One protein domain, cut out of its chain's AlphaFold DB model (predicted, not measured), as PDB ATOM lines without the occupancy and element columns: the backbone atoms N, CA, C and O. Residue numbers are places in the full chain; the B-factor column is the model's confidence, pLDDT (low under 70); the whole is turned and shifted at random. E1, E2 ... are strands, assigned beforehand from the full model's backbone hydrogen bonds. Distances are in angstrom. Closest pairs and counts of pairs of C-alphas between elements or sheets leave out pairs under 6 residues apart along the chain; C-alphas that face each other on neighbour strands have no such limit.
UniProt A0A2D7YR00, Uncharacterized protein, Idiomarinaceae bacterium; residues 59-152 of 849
ATOM      1  N   PRO A  59      86.865 -17.110  67.373       55.59
ATOM      2  CA  PRO A  59      87.429 -16.129  68.285       55.59
ATOM      3  C   PRO A  59      87.918 -14.943  67.455       55.59
ATOM      4  O   PRO A  59      88.645 -15.154  66.478       55.59
ATOM      5  N   PRO A  60      87.466 -13.721  67.765       52.53
ATOM      6  CA  PRO A  60      87.715 -12.583  66.905       52.53
ATOM      7  C   PRO A  60      89.210 -12.446  66.696       52.53
ATOM      8  O   PRO A  60      89.917 -12.417  67.701       52.53
ATOM      9  N   PRO A  61      89.703 -12.405  65.448       49.72
ATOM     10  CA  PRO A  61      91.119 -12.230  65.183       49.72
ATOM     11  C   PRO A  61      91.600 -10.995  65.953       49.72
ATOM     12  O   PRO A  61      91.045  -9.911  65.778       49.72
ATOM     13  N   GLY A  62      92.578 -11.160  66.854       52.91
ATOM     14  CA  GLY A  62      93.091 -10.079  67.691       52.91
ATOM     15  C   GLY A  62      93.475  -8.860  66.856       52.91
ATOM     16  O   GLY A  62      93.702  -8.977  65.656       52.91
ATOM     17  N   TYR A  63      93.577  -7.691  67.494       55.06
ATOM     18  CA  TYR A  63      93.733  -6.356  66.886       55.06
ATOM     19  C   TYR A  63      94.642  -6.252  65.624       55.06
ATOM     20  O   TYR A  63      94.399  -5.402  64.772       55.06
ATOM     21  N   ASN A  64      95.641  -7.132  65.457       50.88
ATOM     22  CA  ASN A  64      96.571  -7.164  64.315       50.88
ATOM     23  C   ASN A  64      96.246  -8.176  63.193       50.88
ATOM     24  O   ASN A  64      96.825  -8.091  62.113       50.88
ATOM     25  N   LEU A  65      95.342  -9.133  63.406       49.28
ATOM     26  CA  LEU A  65      95.008 -10.176  62.423       49.28
ATOM     27  C   LEU A  65      94.042  -9.681  61.325       49.28
ATOM     28  O   LEU A  65      93.908 -10.319  60.287       49.28
ATOM     29  N   LEU A  66      93.440  -8.502  61.511       52.94
ATOM     30  CA  LEU A  66      92.569  -7.822  60.541       52.94
ATOM     31  C   LEU A  66      93.330  -7.088  59.418       52.94
ATOM     32  O   LEU A  66      92.730  -6.468  58.538       52.94
ATOM     33  N   SER A  67      94.663  -7.140  59.431       53.56
ATOM     34  CA  SER A  67      95.504  -6.634  58.346       53.56
ATOM     35  C   SER A  67      96.610  -7.630  58.024       53.56
ATOM     36  O   SER A  67      97.752  -7.462  58.449       53.56
ATOM     37  N   LYS A  68      96.293  -8.669  57.249       56.72
ATOM     38  CA  LYS A  68      97.340  -9.494  56.644       56.72
ATOM     39  C   LYS A  68      97.905  -8.746  55.435       56.72
ATOM     40  O   LYS A  68      97.336  -8.765  54.348       56.72
ATOM     41  N   SER A  69      99.024  -8.052  55.627       53.97
ATOM     42  CA  SER A  69      99.842  -7.555  54.520       53.97
ATOM     43  C   SER A  69     100.404  -8.764  53.765       53.97
ATOM     44  O   SER A  69     101.305  -9.428  54.272       53.97
ATOM     45  N   GLY A  70      99.836  -9.101  52.602       57.00
ATOM     46  CA  GLY A  70     100.320 -10.213  51.769       57.00
ATOM     47  C   GLY A  70      99.261 -11.052  51.047       57.00
ATOM     48  O   GLY A  70      99.625 -12.031  50.398       57.00
ATOM     49  N   SER A  71      97.970 -10.723  51.141       67.12
ATOM     50  CA  SER A  71      96.959 -11.347  50.277       67.12
ATOM     51  C   SER A  71      97.063 -10.788  48.854       67.12
ATOM     52  O   SER A  71      96.992  -9.574  48.667       67.12
ATOM     53  N   ASN A  72      97.227 -11.657  47.848       81.44
ATOM     54  CA  ASN A  72      97.210 -11.236  46.444       81.44
ATOM     55  C   ASN A  72      95.784 -11.298  45.896       81.44
ATOM     56  O   ASN A  72      95.051 -12.249  46.195       81.44
ATOM     57  N   ILE A  73      95.435 -10.312  45.067       85.69
ATOM     58  CA  ILE A  73      94.198 -10.300  44.285       85.69
ATOM     59  C   ILE A  73      94.549 -10.637  42.842       85.69
ATOM     60  O   ILE A  73      95.379  -9.970  42.214       85.69
ATOM     61  N   THR A  74      93.876 -11.641  42.300       89.00
ATOM     62  CA  THR A  74      93.866 -11.907  40.865       89.00
ATOM     63  C   THR A  74      92.515 -11.470  40.332       89.00
ATOM     64  O   THR A  74      91.517 -12.154  40.544       89.00
ATOM     65  N   TYR A  75      92.475 -10.306  39.686       88.25
ATOM     66  CA  TYR A  75      91.272  -9.828  39.022       88.25
ATOM     67  C   TYR A  75      90.969 -10.697  37.806       88.25
ATOM     68  O   TYR A  75      91.884 -11.105  37.087       88.25
ATOM     69  N   SER A  76      89.682 -10.940  37.572       89.19
ATOM     70  CA  SER A  76      89.203 -11.487  36.310       89.19
ATOM     71  C   SER A  76      88.052 -10.658  35.773       89.19
ATOM     72  O   SER A  76      87.178 -10.249  36.530       89.19
ATOM     73  N   SER A  77      88.048 -10.429  34.463       88.88
ATOM     74  CA  SER A  77      86.922  -9.833  33.745       88.88
ATOM     75  C   SER A  77      85.713 -10.774  33.668       88.88
ATOM     76  O   SER A  77      84.596 -10.318  33.418       88.88
ATOM     77  N   THR A  78      85.926 -12.073  33.913       92.06
ATOM     78  CA  THR A  78      84.856 -13.062  34.031       92.06
ATOM     79  C   THR A  78      84.197 -12.933  35.398       92.06
ATOM     80  O   THR A  78      84.864 -12.921  36.435       92.06
ATOM     81  N   ASP A  79      82.874 -12.827  35.385       89.38
ATOM     82  CA  ASP A  79      82.082 -12.678  36.594       89.38
ATOM     83  C   ASP A  79      82.278 -13.872  37.542       89.38
ATOM     84  O   ASP A  79      82.265 -15.024  37.109       89.38
ATOM     85  N   GLY A  80      82.513 -13.602  38.828       89.62
ATOM     86  CA  GLY A  80      82.763 -14.651  39.822       89.62
ATOM     87  C   GLY A  80      84.184 -15.231  39.830       89.62
ATOM     88  O   GLY A  80      84.510 -16.044  40.693       89.62
ATOM     89  N   GLU A  81      85.063 -14.831  38.907       93.19
ATOM     90  CA  GLU A  81      86.402 -15.427  38.760       93.19
ATOM     91  C   GLU A  81      87.527 -14.599  39.401       93.19
ATOM     92  O   GLU A  81      88.693 -14.988  39.338       93.19
ATOM     93  N   THR A  82      87.213 -13.474  40.052       91.00
ATOM     94  CA  THR A  82      88.212 -12.696  40.804       91.00
ATOM     95  C   THR A  82      88.569 -13.405  42.107       91.00
ATOM     96  O   THR A  82      87.690 -13.720  42.909       91.00
ATOM     97  N   LYS A  83      89.868 -13.629  42.336       91.38
ATOM     98  CA  LYS A  83      90.388 -14.481  43.415       91.38
ATOM     99  C   LYS A  83      91.160 -13.696  44.462       91.38
ATOM    100  O   LYS A  83      91.983 -12.842  44.135       91.38
ATOM    101  N   LEU A  84      90.963 -14.075  45.718       88.88
ATOM    102  CA  LEU A  84      91.764 -13.685  46.868       88.88
ATOM    103  C   LEU A  84      92.576 -14.884  47.338       88.88
ATOM    104  O   LEU A  84      92.026 -15.953  47.601       88.88
ATOM    105  N   THR A  85      93.880 -14.701  47.495       87.06
ATOM    106  CA  THR A  85      94.779 -15.749  48.001       87.06
ATOM    107  C   THR A  85      95.247 -15.430  49.422       87.06
ATOM    108  O   THR A  85      95.258 -14.271  49.850       87.06
ATOM    109  N   SER A  86      95.645 -16.462  50.172       77.31
ATOM    110  CA  SER A  86      96.221 -16.339  51.525       77.31
ATOM    111  C   SER A  86      95.254 -15.847  52.618       77.31
ATOM    112  O   SER A  86      95.707 -15.274  53.616       77.31
ATOM    113  N   MET A  87      93.947 -16.100  52.468       73.19
ATOM    114  CA  MET A  87      92.863 -15.605  53.343       73.19
ATOM    115  C   MET A  87      92.737 -16.325  54.702       73.19
ATOM    116  O   MET A  87      91.848 -16.002  55.485       73.19
ATOM    117  N   GLY A  88      93.629 -17.272  55.015       70.75
ATOM    118  CA  GLY A  88      93.571 -18.058  56.254       70.75
ATOM    119  C   GLY A  88      92.483 -19.138  56.238       70.75
ATOM    120  O   GLY A  88      91.923 -19.453  55.187       70.75
ATOM    121  N   ASN A  89      92.226 -19.728  57.408       66.31
ATOM    122  CA  ASN A  89      91.496 -20.989  57.550       66.31
ATOM    123  C   ASN A  89      90.003 -20.795  57.821       66.31
ATOM    124  O   ASN A  89      89.582 -19.793  58.394       66.31
ATOM    125  N   GLY A  90      89.221 -21.828  57.491       75.31
ATOM    126  CA  GLY A  90      87.849 -22.000  57.975       75.31
ATOM    127  C   GLY A  90      86.752 -21.364  57.122       75.31
ATOM    128  O   GLY A  90      85.616 -21.308  57.579       75.31
ATOM    129  N   TRP A  91      87.043 -20.871  55.922       80.81
ATOM    130  CA  TRP A  91      86.011 -20.385  55.003       80.81
ATOM    131  C   TRP A  91      85.220 -21.532  54.375       80.81
ATOM    132  O   TRP A  91      85.786 -22.578  54.052       80.81
ATOM    133  N   LEU A  92      83.929 -21.309  54.167       84.12
ATOM    134  CA  LEU A  92      83.013 -22.192  53.460       84.12
ATOM    135  C   LEU A  92      82.433 -21.455  52.251       84.12
ATOM    136  O   LEU A  92      82.215 -20.243  52.289       84.12
ATOM    137  N   THR A  93      82.166 -22.189  51.171       88.19
ATOM    138  CA  THR A  93      81.434 -21.637  50.025       88.19
ATOM    139  C   THR A  93      80.070 -21.129  50.491       88.19
ATOM    140  O   THR A  93      79.331 -21.859  51.150       88.19
ATOM    141  N   GLY A  94      79.748 -19.885  50.145       86.94
ATOM    142  CA  GLY A  94      78.545 -19.182  50.585       86.94
ATOM    143  C   GLY A  94      78.759 -18.239  51.773       86.94
ATOM    144  O   GLY A  94      77.873 -17.428  52.042       86.94
ATOM    145  N   ASP A  95      79.914 -18.287  52.449       86.06
ATOM    146  CA  ASP A  95      80.255 -17.296  53.474       86.06
ATOM    147  C   ASP A  95      80.226 -15.878  52.887       86.06
ATOM    148  O   ASP A  95      80.470 -15.666  51.696       86.06
ATOM    149  N   ILE A  96      79.958 -14.890  53.746       87.31
ATOM    150  CA  ILE A  96      80.104 -13.483  53.376       87.31
ATOM    151  C   ILE A  96      81.406 -12.958  53.953       87.31
ATOM    152  O   ILE A  96      81.659 -13.033  55.162       87.31
ATOM    153  N   ILE A  97      82.209 -12.374  53.073       85.00
ATOM    154  CA  ILE A  97      83.364 -11.588  53.462       85.00
ATOM    155  C   ILE A  97      83.084 -10.126  53.205       85.00
ATOM    156  O   ILE A  97      82.451  -9.726  52.231       85.00
ATOM    157  N   HIS A  98      83.614  -9.319  54.094       82.31
ATOM    158  CA  HIS A  98      83.658  -7.892  53.933       82.31
ATOM    159  C   HIS A  98      85.093  -7.493  53.570       82.31
ATOM    160  O   HIS A  98      86.022  -7.899  54.262       82.31
ATOM    161  N   ILE A  99      85.280  -6.704  52.509       83.50
ATOM    162  CA  ILE A  99      86.574  -6.184  52.051       83.50
ATOM    163  C   ILE A  99      86.567  -4.655  52.062       83.50
ATOM    164  O   ILE A  99      85.607  -4.028  51.627       83.50
ATOM    165  N   TYR A 100      87.668  -4.046  52.492       79.12
ATOM    166  CA  TYR A 100      87.864  -2.595  52.515       79.12
ATOM    167  C   TYR A 100      89.341  -2.240  52.321       79.12
ATOM    168  O   TYR A 100      90.205  -3.121  52.306       79.12
ATOM    169  N   HIS A 101      89.649  -0.944  52.183       77.50
ATOM    170  CA  HIS A 101      91.014  -0.454  51.923       77.50
ATOM    171  C   HIS A 101      91.622  -0.973  50.614       77.50
ATOM    172  O   HIS A 101      92.839  -0.992  50.458       77.50
ATOM    173  N   ASN A 102      90.811  -1.410  49.648       77.12
ATOM    174  CA  ASN A 102      91.355  -1.727  48.338       77.12
ATOM    175  C   ASN A 102      91.551  -0.435  47.531       77.12
ATOM    176  O   ASN A 102      90.715  -0.078  46.700       77.12
ATOM    177  N   ASP A 103      92.673   0.240  47.781       67.50
ATOM    178  CA  ASP A 103      93.102   1.464  47.087       67.50
ATOM    179  C   ASP A 103      93.736   1.156  45.715       67.50
ATOM    180  O   ASP A 103      94.656   1.841  45.264       67.50
ATOM    181  N   SER A 104      93.308   0.075  45.050       62.00
ATOM    182  CA  SER A 104      93.932  -0.320  43.792       62.00
ATOM    183  C   SER A 104      93.716   0.754  42.722       62.00
ATOM    184  O   SER A 104      92.611   1.236  42.487       62.00
ATOM    185  N   THR A 105      94.797   1.118  42.035       55.59
ATOM    186  CA  THR A 105      94.802   2.102  40.943       55.59
ATOM    187  C   THR A 105      94.106   1.596  39.670       55.59
ATOM    188  O   THR A 105      94.024   2.327  38.687       55.59
ATOM    189  N   ALA A 106      93.572   0.367  39.678       56.81
ATOM    190  CA  ALA A 106      92.990  -0.328  38.529       56.81
ATOM    191  C   ALA A 106      91.503   0.005  38.252       56.81
ATOM    192  O   ALA A 106      90.838  -0.702  37.500       56.81
ATOM    193  N   GLY A 107      90.962   1.081  38.833       56.56
ATOM    194  CA  GLY A 107      89.686   1.686  38.413       56.56
ATOM    195  C   GLY A 107      88.399   1.066  38.973       56.56
ATOM    196  O   GLY A 107      87.364   1.730  38.945       56.56
ATOM    197  N   LYS A 108      88.437  -0.144  39.546       68.56
ATOM    198  CA  LYS A 108      87.342  -0.700  40.360       68.56
ATOM    199  C   LYS A 108      87.898  -1.297  41.647       68.56
ATOM    200  O   LYS A 108      88.680  -2.240  41.607       68.56
ATOM    201  N   SER A 109      87.495  -0.729  42.778       77.69
ATOM    202  CA  SER A 109      87.797  -1.297  44.091       77.69
ATOM    203  C   SER A 109      87.026  -2.615  44.268       77.69
ATOM    204  O   SER A 109      85.931  -2.756  43.735       77.69
ATOM    205  N   ILE A 110      87.582  -3.572  45.015       84.19
ATOM    206  CA  ILE A 110      86.822  -4.721  45.555       84.19
ATOM    207  C   ILE A 110      86.235  -4.411  46.935       84.19
ATOM    208  O   ILE A 110      85.815  -5.317  47.647       84.19
ATOM    209  N   SER A 111      86.269  -3.151  47.373       83.56
ATOM    210  CA  SER A 111      85.721  -2.783  48.677       83.56
ATOM    211  C   SER A 111      84.203  -2.962  48.671       83.56
ATOM    212  O   SER A 111      83.508  -2.373  47.850       83.56
ATOM    213  N   GLY A 112      83.685  -3.782  49.575       83.25
ATOM    214  CA  GLY A 112      82.280  -4.162  49.605       83.25
ATOM    215  C   GLY A 112      82.052  -5.457  50.373       83.25
ATOM    216  O   GLY A 112      82.977  -6.040  50.944       83.25
ATOM    217  N   LEU A 113      80.799  -5.896  50.397       86.12
ATOM    218  CA  LEU A 113      80.431  -7.222  50.877       86.12
ATOM    219  C   LEU A 113      80.381  -8.186  49.689       86.12
ATOM    220  O   LEU A 113      79.862  -7.827  48.636       86.12
ATOM    221  N   TRP A 114      80.886  -9.401  49.875       89.19
ATOM    222  CA  TRP A 114      80.950 -10.425  48.835       89.19
ATOM    223  C   TRP A 114      80.572 -11.780  49.402       89.19
ATOM    224  O   TRP A 114      81.084 -12.176  50.451       89.19
ATOM    225  N   ARG A 115      79.725 -12.512  48.678       90.88
ATOM    226  CA  ARG A 115      79.631 -13.959  48.855       90.88
ATOM    227  C   ARG A 115      80.876 -14.595  48.250       90.88
ATOM    228  O   ARG A 115      81.364 -14.114  47.224       90.88
ATOM    229  N   VAL A 116      81.422 -15.608  48.917       91.81
ATOM    230  CA  VAL A 116      82.638 -16.274  48.447       91.81
ATOM    231  C   VAL A 116      82.438 -17.726  48.082       91.81
ATOM    232  O   VAL A 116      81.784 -18.482  48.799       91.81
ATOM    233  N   THR A 117      83.121 -18.138  47.020       93.00
ATOM    234  CA  THR A 117      83.296 -19.544  46.663       93.00
ATOM    235  C   THR A 117      84.707 -20.002  47.025       93.00
ATOM    236  O   THR A 117      85.697 -19.395  46.613       93.00
ATOM    237  N   VAL A 118      84.824 -21.086  47.796       90.12
ATOM    238  CA  VAL A 118      86.119 -21.672  48.182       90.12
ATOM    239  C   VAL A 118      86.588 -22.607  47.068       90.12
ATOM    240  O   VAL A 118      85.938 -23.609  46.784       90.12
ATOM    241  N   GLU A 119      87.706 -22.284  46.414       86.50
ATOM    242  CA  GLU A 119      88.127 -22.981  45.187       86.50
ATOM    243  C   GLU A 119      88.944 -24.258  45.445       86.50
ATOM    244  O   GLU A 119      88.787 -25.254  44.745       86.50
ATOM    245  N   SER A 120      89.867 -24.213  46.407       70.12
ATOM    246  CA  SER A 120      90.672 -25.338  46.913       70.12
ATOM    247  C   SER A 120      91.719 -24.821  47.912       70.12
ATOM    248  O   SER A 120      92.085 -23.642  47.901       70.12
ATOM    249  N   GLY A 121      92.205 -25.703  48.790       58.84
ATOM    250  CA  GLY A 121      93.289 -25.419  49.732       58.84
ATOM    251  C   GLY A 121      93.217 -26.303  50.975       58.84
ATOM    252  O   GLY A 121      92.136 -26.710  51.393       58.84
ATOM    253  N   THR A 122      94.369 -26.610  51.575       54.31
ATOM    254  CA  THR A 122      94.410 -27.042  52.978       54.31
ATOM    255  C   THR A 122      93.944 -25.892  53.862       54.31
ATOM    256  O   THR A 122      93.983 -24.738  53.427       54.31
ATOM    257  N   GLU A 123      93.566 -26.189  55.107       53.81
ATOM    258  CA  GLU A 123      93.054 -25.191  56.052       53.81
ATOM    259  C   GLU A 123      93.877 -23.889  56.032       53.81
ATOM    260  O   GLU A 123      93.295 -22.821  55.989       53.81
ATOM    261  N   THR A 124      95.205 -23.947  55.909       59.94
ATOM    262  CA  THR A 124      96.118 -22.792  55.966       59.94
ATOM    263  C   THR A 124      96.133 -21.802  54.793       59.94
ATOM    264  O   THR A 124      96.610 -20.684  54.988       59.94
ATOM    265  N   ASN A 125      95.640 -22.148  53.594       69.38
ATOM    266  CA  ASN A 125      95.820 -21.324  52.381       69.38
ATOM    267  C   ASN A 125      94.634 -21.396  51.400       69.38
ATOM    268  O   ASN A 125      94.832 -21.517  50.190       69.38
ATOM    269  N   ALA A 126      93.398 -21.321  51.896       77.38
ATOM    270  CA  ALA A 126      92.234 -21.280  51.015       77.38
ATOM    271  C   ALA A 126      92.279 -20.057  50.075       77.38
ATOM    272  O   ALA A 126      92.552 -18.928  50.507       77.38
ATOM    273  N   SER A 127      92.005 -20.294  48.789       87.44
ATOM    274  CA  SER A 127      91.707 -19.232  47.822       87.44
ATOM    275  C   SER A 127      90.197 -19.021  47.745       87.44
ATOM    276  O   SER A 127      89.441 -19.992  47.652       87.44
ATOM    277  N   LEU A 128      89.770 -17.760  47.787       91.31
ATOM    278  CA  LEU A 128      88.364 -17.362  47.735       91.31
ATOM    279  C   LEU A 128      88.076 -16.664  46.411       91.31
ATOM    280  O   LEU A 128      88.813 -15.759  46.029       91.31
ATOM    281  N   LYS A 129      86.994 -17.041  45.742       93.69
ATOM    282  CA  LYS A 129      86.409 -16.280  44.637       93.69
ATOM    283  C   LYS A 129      85.373 -15.301  45.162       93.69
ATOM    284  O   LYS A 129      84.664 -15.642  46.101       93.69
ATOM    285  N   LEU A 130      85.296 -14.112  44.569       92.69
ATOM    286  CA  LEU A 130      84.238 -13.139  44.843       92.69
ATOM    287  C   LEU A 130      83.081 -13.378  43.878       92.69
ATOM    288  O   LEU A 130      83.208 -13.074  42.692       92.69
ATOM    289  N   ASP A 131      81.976 -13.920  44.379       92.56
ATOM    290  CA  ASP A 131      80.810 -14.233  43.558       92.56
ATOM    291  C   ASP A 131      80.218 -12.947  42.958       92.56
ATOM    292  O   ASP A 131      80.099 -11.925  43.640       92.56
ATOM    293  N   ASN A 132      79.823 -13.004  41.682       89.25
ATOM    294  CA  ASN A 132      79.225 -11.893  40.932       89.25
ATOM    295  C   ASN A 132      80.076 -10.603  40.887       89.25
ATOM    296  O   ASN A 132      79.541  -9.494  40.763       89.25
ATOM    297  N   PHE A 133      81.403 -10.723  41.027       88.25
ATOM    298  CA  PHE A 133      82.320  -9.612  40.793       88.25
ATOM    299  C   PHE A 133      83.041  -9.726  39.441       88.25
ATOM    300  O   PHE A 133      83.964 -10.540  39.307       88.25
ATOM    301  N   PRO A 134      82.728  -8.843  38.473       83.81
ATOM    302  CA  PRO A 134      83.534  -8.664  37.279       83.81
ATOM    303  C   PRO A 134      84.655  -7.661  37.576       83.81
ATOM    304  O   PRO A 134      84.448  -6.439  37.649       83.81
ATOM    305  N   GLY A 135      85.868  -8.180  37.739       83.38
ATOM    306  CA  GLY A 135      87.082  -7.386  37.859       83.38
ATOM    307  C   GLY A 135      87.298  -6.471  36.644       83.38
ATOM    308  O   GLY A 135      86.781  -6.719  35.554       83.38
ATOM    309  N   PRO A 136      88.067  -5.380  36.799       80.44
ATOM    310  CA  PRO A 136      88.273  -4.400  35.732       80.44
ATOM    311  C   PRO A 136      89.089  -4.952  34.550       80.44
ATOM    312  O   PRO A 136      89.044  -4.388  33.460       80.44
ATOM    313  N   SER A 137      89.863  -6.019  34.762       80.81
ATOM    314  CA  SER A 137      90.687  -6.696  33.754       80.81
ATOM    315  C   SER A 137      91.143  -8.066  34.269       80.81
ATOM    316  O   SER A 137      91.127  -8.297  35.476       80.81
ATOM    317  N   ASP A 138      91.608  -8.946  33.379       82.81
ATOM    318  CA  ASP A 138      92.293 -10.192  33.753       82.81
ATOM    319  C   ASP A 138      93.762  -9.909  34.116       82.81
ATOM    320  O   ASP A 138      94.682 -10.146  33.331       82.81
ATOM    321  N   THR A 139      93.993  -9.325  35.295       77.06
ATOM    322  CA  THR A 139      95.336  -8.966  35.779       77.06
ATOM    323  C   THR A 139      95.552  -9.388  37.230       77.06
ATOM    324  O   THR A 139      94.653  -9.351  38.066       77.06
ATOM    325  N   THR A 140      96.781  -9.788  37.562       73.94
ATOM    326  CA  THR A 140      97.172 -10.029  38.959       73.94
ATOM    327  C   THR A 140      97.771  -8.755  39.536       73.94
ATOM    328  O   THR A 140      98.792  -8.277  39.045       73.94
ATOM    329  N   ALA A 141      97.158  -8.212  40.586       66.81
ATOM    330  CA  ALA A 141      97.697  -7.077  41.321       66.81
ATOM    331  C   ALA A 141      98.482  -7.604  42.533       66.81
ATOM    332  O   ALA A 141      97.901  -8.027  43.532       66.81
ATOM    333  N   SER A 142      99.814  -7.598  42.446       57.88
ATOM    334  CA  SER A 142     100.712  -8.185  43.455       57.88
ATOM    335  C   SER A 142     101.080  -7.258  44.628       57.88
ATOM    336  O   SER A 142     102.043  -7.533  45.339       57.88
ATOM    337  N   SER A 143     100.358  -6.153  44.864       53.66
ATOM    338  CA  SER A 143     100.767  -5.174  45.893       53.66
ATOM    339  C   SER A 143      99.653  -4.390  46.594       53.66
ATOM    340  O   SER A 143      99.943  -3.449  47.333       53.66
ATOM    341  N   THR A 144      98.380  -4.741  46.419       59.22
ATOM    342  CA  THR A 144      97.294  -3.982  47.056       59.22
ATOM    343  C   THR A 144      97.043  -4.498  48.466       59.22
ATOM    344  O   THR A 144      96.542  -5.607  48.645       59.22
ATOM    345  N   THR A 145      97.362  -3.694  49.478       70.31
ATOM    346  CA  THR A 145      96.954  -3.966  50.858       70.31
ATOM    347  C   THR A 145      95.452  -3.756  50.983       70.31
ATOM    348  O   THR A 145      95.019  -2.631  51.193       70.31
ATOM    349  N   PHE A 146      94.650  -4.809  50.866       77.38
ATOM    350  CA  PHE A 146      93.261  -4.763  51.315       77.38
ATOM    351  C   PHE A 146      93.157  -5.331  52.727       77.38
ATOM    352  O   PHE A 146      94.039  -6.046  53.210       77.38
ATOM    353  N   ARG A 147      92.072  -4.990  53.407       78.56
ATOM    354  CA  ARG A 147      91.691  -5.587  54.682       78.56
ATOM    355  C   ARG A 147      90.359  -6.284  54.505       78.56
ATOM    356  O   ARG A 147      89.569  -5.905  53.642       78.56
ATOM    357  N   TRP A 148      90.117  -7.298  55.317       79.12
ATOM    358  CA  TRP A 148      88.890  -8.066  55.238       79.12
ATOM    359  C   TRP A 148      88.408  -8.506  56.617       79.12
ATOM    360  O   TRP A 148      89.190  -8.569  57.563       79.12
ATOM    361  N   HIS A 149      87.113  -8.803  56.715       75.75
ATOM    362  CA  HIS A 149      86.465  -9.378  57.896       75.75
ATOM    363  C   HIS A 149      85.498 -10.476  57.480       75.75
ATOM    364  O   HIS A 149      84.793 -10.338  56.482       75.75
ATOM    365  N   ALA A 150      85.417 -11.537  58.276       76.62
ATOM    366  CA  ALA A 150      84.329 -12.499  58.171       76.62
ATOM    367  C   ALA A 150      83.045 -11.893  58.752       76.62
ATOM    368  O   ALA A 150      83.043 -11.417  59.892       76.62
ATOM    369  N   CYS A 151      81.945 -11.944  58.003       77.44
ATOM    370  CA  CYS A 151      80.631 -11.551  58.505       77.44
ATOM    371  C   CYS A 151      80.046 -12.682  59.355       77.44
ATOM    372  O   CYS A 151      79.260 -13.503  58.900       77.44
ATOM    373  N   THR A 152      80.477 -12.738  60.610       76.06
ATOM    374  CA  THR A 152      80.081 -13.770  61.586       76.06
ATOM    375  C   THR A 152      78.806 -13.404  62.346       76.06
ATOM    376  O   THR A 152      78.280 -14.191  63.121       76.06
TER     377      THR A 152
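Overview. This is residues 59 to 152 of the 849 residues of an uncharacterized protein of Idiomarinaceae bacterium (UniProt A0A2D7YR00). Little regular structure is present: one small antiparallel sheet, E3 E2 E1 E4, is curled like part of a barrel, amid long loops. Residues 83 to 84 pair antiparallel with E3. The 94 printed residues, with strands E1 to E4 and no named helix, are all strand by class, under half being in named elements. The whole is compact, radius of gyration of the C-alphas 12.2 A, spanning 35 by 24 by 21 A.

Along the chain. E1 is residues 96 to 100, from C-alpha (80.104, -13.483, 53.376); E2 112 to 120, 22.9 A; E3 127 to 130; E4 147 to 150, ending at (84.329, -12.499, 58.171).

Arrangement. E1, E2 and E3 form a meander, each strand the antiparallel neighbour of the one before; with E4 beside E1 they make a Greek key. N 98 and O 149 (E1, E4) are 2.9 A apart, N 114 and O 97 (E2, E1) 2.8 A, N 129 and O 117 (E3, E2) 2.8 A, within hydrogen-bond range. E2 bends by 55 degrees at residue 115.

Size, cuts and confidence. The printed part has no cut. Links E1 to E2 and E3 to E4 are long. Twenty-nine residues, among them 59 to 71, are under pLDDT 70.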